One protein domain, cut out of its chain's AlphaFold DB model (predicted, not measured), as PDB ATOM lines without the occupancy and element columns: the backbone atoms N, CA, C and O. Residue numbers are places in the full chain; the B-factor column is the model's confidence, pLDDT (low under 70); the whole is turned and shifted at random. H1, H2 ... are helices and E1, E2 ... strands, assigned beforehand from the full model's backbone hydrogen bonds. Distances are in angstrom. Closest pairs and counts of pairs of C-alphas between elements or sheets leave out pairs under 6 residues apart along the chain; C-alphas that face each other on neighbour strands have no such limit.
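AT A GLANCE: This is residues 2 to 44 of the 982 residues of a protein of Lactobacillus delbrueckii subsp. delbrueckii DSM 20074 = JCM 1012 (UniProt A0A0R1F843). A two-stranded hairpin, E1 and E2, and a helix, H2, splay as a V from a tight link, with the short helix H1 between the legs, packed on the hairpin. The printed part has 43 residues, with two named helices and two named strands in the order H1, H2, E1, E2 along the chain; the sheet, of order E1 - E2, is antiparallel, and the class is mixed, helices and strands. It is compact, with a radius of gyration of the C-alphas of 10.4 A and spans of 30 by 20 by 14 A.

HOW THE PARTS SIT: The hairpin of E1, residues 28 to 33, and E2, residues 39 to 43, is antiparallel at 159 degrees; N 29 and O 42 are 2.8 A apart, within hydrogen-bond range. The closest C-alphas of H1, residues 2 to 7, and E1 are those of Tyr 6 and Val 31, 6.0 A apart. H1 and H2, residues 15 to 24, only just touch, with 3 pairs of C-alphas within 8 A, the closest Ala 5 and Leu 21 at 6.4 A; they run opposite ways at a steep tilt of 56 degrees. H2 and E2 are apart. In H1 and H2 every O i to N i+4 pair is within hydrogen-bond range.

IN THESE COORDINATES: From first to last C-alpha, E1 and H2 each measure 14.3 A, E2 13.4 A and H1 8.5 A. H1 begins at C-alpha 2 (9.212, -31.661, 15.675); E2 ends at C-alpha 43 (-2.433, -35.818, 14.604).

THE WHOLE: The C-alphas of Asp 15 and Ala 36, the two farthest apart, are 30.2 A apart. The printed part has no cut and no long link. The pLDDT is under 70 at residues 8 to 13, 22, 26, 29, 35 and 44.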
ATOM      1  N   ALA A   2       9.332 -30.536  14.737       77.38
ATOM      2  CA  ALA A   2       9.212 -31.661  15.675       77.38
ATOM      3  C   ALA A   2      10.396 -31.743  16.659       77.38
ATOM      4  O   ALA A   2      10.181 -31.834  17.856       77.38
ATOM      5  N   GLU A   3      11.629 -31.588  16.172       80.50
ATOM      6  CA  GLU A   3      12.826 -31.457  17.018       80.50
ATOM      7  C   GLU A   3      12.706 -30.305  18.018       80.50
ATOM      8  O   GLU A   3      12.785 -30.528  19.218       80.50
ATOM      9  N   LEU A   4      12.382 -29.101  17.537       78.50
ATOM     10  CA  LEU A   4      12.109 -27.949  18.399       78.50
ATOM     11  C   LEU A   4      11.005 -28.248  19.436       78.50
ATOM     12  O   LEU A   4      11.129 -27.845  20.582       78.50
ATOM     13  N   ALA A   5       9.942 -28.964  19.056       74.06
ATOM     14  CA  ALA A   5       8.838 -29.338  19.943       74.06
ATOM     15  C   ALA A   5       9.237 -30.375  20.994       74.06
ATOM     16  O   ALA A   5       8.740 -30.326  22.112       74.06
ATOM     17  N   TYR A   6      10.138 -31.288  20.638       75.69
ATOM     18  CA  TYR A   6      10.665 -32.310  21.529       75.69
ATOM     19  C   TYR A   6      11.697 -31.733  22.507       75.69
ATOM     20  O   TYR A   6      11.633 -31.978  23.708       75.69
ATOM     21  N   GLU A   7      12.642 -30.939  22.005       73.06
ATOM     22  CA  GLU A   7      13.744 -30.388  22.799       73.06
ATOM     23  C   GLU A   7      13.304 -29.252  23.718       73.06
ATOM     24  O   GLU A   7      13.885 -29.060  24.783       73.06
ATOM     25  N   LYS A   8      12.285 -28.489  23.314       68.88
ATOM     26  CA  LYS A   8      11.807 -27.311  24.046       68.88
ATOM     27  C   LYS A   8      10.481 -27.532  24.762       68.88
ATOM     28  O   LYS A   8       9.759 -26.575  25.056       68.88
ATOM     29  N   ASP A   9      10.155 -28.787  25.065       60.03
ATOM     30  CA  ASP A   9       8.892 -29.111  25.713       60.03
ATOM     31  C   ASP A   9       8.803 -28.534  27.141       60.03
ATOM     32  O   ASP A   9       9.549 -28.869  28.075       60.03
ATOM     33  N   GLY A  10       7.849 -27.622  27.323       52.44
ATOM     34  CA  GLY A  10       7.625 -26.906  28.577       52.44
ATOM     35  C   GLY A  10       8.673 -25.843  28.936       52.44
ATOM     36  O   GLY A  10       8.738 -25.476  30.112       52.44
ATOM     37  N   GLU A  11       9.478 -25.359  27.982       56.06
ATOM     38  CA  GLU A  11      10.336 -24.172  28.157       56.06
ATOM     39  C   GLU A  11       9.615 -22.876  27.730       56.06
ATOM     40  O   GLU A  11       8.697 -22.899  26.907       56.06
ATOM     41  N   GLU A  12      10.017 -21.739  28.311       54.56
ATOM     42  CA  GLU A  12       9.659 -20.406  27.805       54.56
ATOM     43  C   GLU A  12      10.570 -20.077  26.616       54.56
ATOM     44  O   GLU A  12      11.785 -20.241  26.706       54.56
ATOM     45  N   LEU A  13       9.980 -19.657  25.497       66.69
ATOM     46  CA  LEU A  13      10.673 -19.489  24.221       66.69
ATOM     47  C   LEU A  13      10.566 -18.062  23.704       66.69
ATOM     48  O   LEU A  13       9.620 -17.343  24.019       66.69
ATOM     49  N   GLU A  14      11.529 -17.685  22.868       73.56
ATOM     50  CA  GLU A  14      11.472 -16.447  22.095       73.56
ATOM     51  C   GLU A  14      10.273 -16.467  21.130       73.56
ATOM     52  O   GLU A  14       9.902 -17.522  20.601       73.56
ATOM     53  N   ASP A  15       9.692 -15.294  20.860       71.06
ATOM     54  CA  ASP A  15       8.436 -15.142  20.107       71.06
ATOM     55  C   ASP A  15       8.441 -15.865  18.742       71.06
ATOM     56  O   ASP A  15       7.430 -16.436  18.321       71.06
ATOM     57  N   GLU A  16       9.583 -15.901  18.048       75.62
ATOM     58  CA  GLU A  16       9.705 -16.559  16.740       75.62
ATOM     59  C   GLU A  16       9.649 -18.094  16.839       75.62
ATOM     60  O   GLU A  16       8.991 -18.764  16.034       75.62
ATOM     61  N   GLN A  17      10.323 -18.672  17.837       75.50
ATOM     62  CA  GLN A  17      10.295 -20.113  18.097       75.50
ATOM     63  C   GLN A  17       8.911 -20.540  18.589       75.50
ATOM     64  O   GLN A  17       8.387 -21.571  18.153       75.50
ATOM     65  N   GLN A  18       8.297 -19.704  19.428       71.69
ATOM     66  CA  GLN A  18       6.942 -19.891  19.924       71.69
ATOM     67  C   GLN A  18       5.929 -19.936  18.775       71.69
ATOM     68  O   GLN A  18       5.133 -20.870  18.705       71.69
ATOM     69  N   SER A  19       6.014 -19.017  17.808       74.44
ATOM     70  CA  SER A  19       5.111 -18.990  16.649       74.44
ATOM     71  C   SER A  19       5.208 -20.254  15.776       74.44
ATOM     72  O   SER A  19       4.188 -20.808  15.353       74.44
ATOM     73  N   LYS A  20       6.425 -20.771  15.543       77.62
ATOM     74  CA  LYS A  20       6.643 -22.026  14.793       77.62
ATOM     75  C   LYS A  20       6.051 -23.231  15.526       77.62
ATOM     76  O   LYS A  20       5.436 -24.094  14.899       77.62
ATOM     77  N   LEU A  21       6.202 -23.282  16.848       74.44
ATOM     78  CA  LEU A  21       5.583 -24.316  17.676       74.44
ATOM     79  C   LEU A  21       4.064 -24.198  17.707       74.44
ATOM     80  O   LEU A  21       3.380 -25.214  17.627       74.44
ATOM     81  N   ASP A  22       3.525 -22.984  17.764       68.94
ATOM     82  CA  ASP A  22       2.082 -22.756  17.752       68.94
ATOM     83  C   ASP A  22       1.438 -23.273  16.466       68.94
ATOM     84  O   ASP A  22       0.373 -23.895  16.523       68.94
ATOM     85  N   LEU A  23       2.105 -23.078  15.323       76.38
ATOM     86  CA  LEU A  23       1.686 -23.647  14.045       76.38
ATOM     87  C   LEU A  23       1.769 -25.179  14.051       76.38
ATOM     88  O   LEU A  23       0.858 -25.842  13.560       76.38
ATOM     89  N   PHE A  24       2.832 -25.748  14.620       81.19
ATOM     90  CA  PHE A  24       3.007 -27.195  14.730       81.19
ATOM     91  C   PHE A  24       1.900 -27.841  15.589       81.19
ATOM     92  O   PHE A  24       1.208 -28.747  15.123       81.19
ATOM     93  N   TYR A  25       1.627 -27.295  16.778       70.44
ATOM     94  CA  TYR A  25       0.552 -27.737  17.681       70.44
ATOM     95  C   TYR A  25      -0.857 -27.315  17.239       70.44
ATOM     96  O   TYR A  25      -1.803 -27.358  18.026       70.44
ATOM     97  N   ARG A  26      -1.028 -26.832  16.009       68.38
ATOM     98  CA  ARG A  26      -2.351 -26.708  15.389       68.38
ATOM     99  C   ARG A  26      -2.766 -27.993  14.675       68.38
ATOM    100  O   ARG A  26      -3.951 -28.214  14.463       68.38
ATOM    101  N   PHE A  27      -1.789 -28.798  14.267       70.94
ATOM    102  CA  PHE A  27      -2.008 -30.006  13.475       70.94
ATOM    103  C   PHE A  27      -1.560 -31.266  14.216       70.94
ATOM    104  O   PHE A  27      -2.159 -32.324  14.022       70.94
ATOM    105  N   TYR A  28      -0.556 -31.141  15.089       77.44
ATOM    106  CA  TYR A  28       0.086 -32.266  15.761       77.44
ATOM    107  C   TYR A  28      -0.065 -32.205  17.292       77.44
ATOM    108  O   TYR A  28      -0.046 -31.122  17.880       77.44
ATOM    109  N   GLY A  29      -0.276 -33.351  17.943       69.25
ATOM    110  CA  GLY A  29      -0.618 -33.463  19.369       69.25
ATOM    111  C   GLY A  29       0.568 -33.761  20.293       69.25
ATOM    112  O   GLY A  29       0.713 -33.115  21.330       69.25
ATOM    113  N   SER A  30       1.421 -34.710  19.914       72.06
ATOM    114  CA  SER A  30       2.586 -35.190  20.671       72.06
ATOM    115  C   SER A  30       3.759 -35.472  19.732       72.06
ATOM    116  O   SER A  30       3.552 -35.659  18.531       72.06
ATOM    117  N   VAL A  31       4.987 -35.456  20.268       79.75
ATOM    118  CA  VAL A  31       6.219 -35.764  19.526       79.75
ATOM    119  C   VAL A  31       7.051 -36.782  20.294       79.75
ATOM    120  O   VAL A  31       7.345 -36.572  21.467       79.75
ATOM    121  N   LEU A  32       7.474 -37.846  19.620       75.06
ATOM    122  CA  LEU A  32       8.407 -38.847  20.137       75.06
ATOM    123  C   LEU A  32       9.708 -38.794  19.338       75.06
ATOM    124  O   LEU A  32       9.669 -38.715  18.111       75.06
ATOM    125  N   ARG A  33      10.854 -38.842  20.023       81.19
ATOM    126  CA  ARG A  33      12.179 -38.999  19.408       81.19
ATOM    127  C   ARG A  33      12.663 -40.421  19.653       81.19
ATOM    128  O   ARG A  33      12.568 -40.906  20.775       81.19
ATOM    129  N   THR A  34      13.179 -41.044  18.606       80.06
ATOM    130  CA  THR A  34      13.747 -42.395  18.641       80.06
ATOM    131  C   THR A  34      15.244 -42.404  18.924       80.06
ATOM    132  O   THR A  34      15.904 -41.366  18.800       80.06
ATOM    133  N   ASP A  35      15.786 -43.578  19.254       67.38
ATOM    134  CA  ASP A  35      17.222 -43.781  19.484       67.38
ATOM    135  C   ASP A  35      18.027 -43.533  18.199       67.38
ATOM    136  O   ASP A  35      19.125 -42.974  18.244       67.38
ATOM    137  N   ALA A  36      17.441 -43.827  17.032       73.12
ATOM    138  CA  ALA A  36      18.006 -43.471  15.729       73.12
ATOM    139  C   ALA A  36      17.894 -41.969  15.377       73.12
ATOM    140  O   ALA A  36      18.283 -41.557  14.282       73.12
ATOM    141  N   GLY A  37      17.350 -41.132  16.267       77.94
ATOM    142  CA  GLY A  37      17.226 -39.685  16.072       77.94
ATOM    143  C   GLY A  37      16.072 -39.242  15.164       77.94
ATOM    144  O   GLY A  37      16.036 -38.081  14.757       77.94
ATOM    145  N   ARG A  38      15.117 -40.126  14.848       82.69
ATOM    146  CA  ARG A  38      13.905 -39.791  14.075       82.69
ATOM    147  C   ARG A  38      12.801 -39.246  14.986       82.69
ATOM    148  O   ARG A  38      12.703 -39.659  16.141       82.69
ATOM    149  N   TYR A  39      11.942 -38.372  14.454       85.00
ATOM    150  CA  TYR A  39      10.825 -37.762  15.188       85.00
ATOM    151  C   TYR A  39       9.469 -38.201  14.626       85.00
ATOM    152  O   TYR A  39       9.216 -38.040  13.433       85.00
ATOM    153  N   PHE A  40       8.581 -38.681  15.493       83.62
ATOM    154  CA  PHE A  40       7.221 -39.115  15.163       83.62
ATOM    155  C   PHE A  40       6.197 -38.213  15.836       83.62
ATOM    156  O   PHE A  40       6.442 -37.721  16.935       83.62
ATOM    157  N   VAL A  41       5.066 -37.972  15.172       82.75
ATOM    158  CA  VAL A  41       4.070 -36.985  15.602       82.75
ATOM    159  C   VAL A  41       2.659 -37.564  15.542       82.75
ATOM    160  O   VAL A  41       2.323 -38.254  14.581       82.75
ATOM    161  N   SER A  42       1.822 -37.281  16.540       74.75
ATOM    162  CA  SER A  42       0.391 -37.628  16.500       74.75
ATOM    163  C   SER A  42      -0.424 -36.504  15.861       74.75
ATOM    164  O   SER A  42      -0.066 -35.336  16.000       74.75
ATOM    165  N   TYR A  43      -1.518 -36.820  15.167       73.25
ATOM    166  CA  TYR A  43      -2.433 -35.818  14.604       73.25
ATOM    167  C   TYR A  43      -3.527 -35.438  15.614       73.25
ATOM    168  O   TYR A  43      -3.983 -36.278  16.380       73.25
ATOM    169  N   GLN A  44      -3.980 -34.180  15.601       63.56
ATOM    170  CA  GLN A  44      -5.002 -33.683  16.544       63.56
ATOM    171  C   GLN A  44      -6.457 -34.038  16.187       63.56
ATOM    172  O   GLN A  44      -7.360 -33.731  16.965       63.56
TER     173      GLN A  44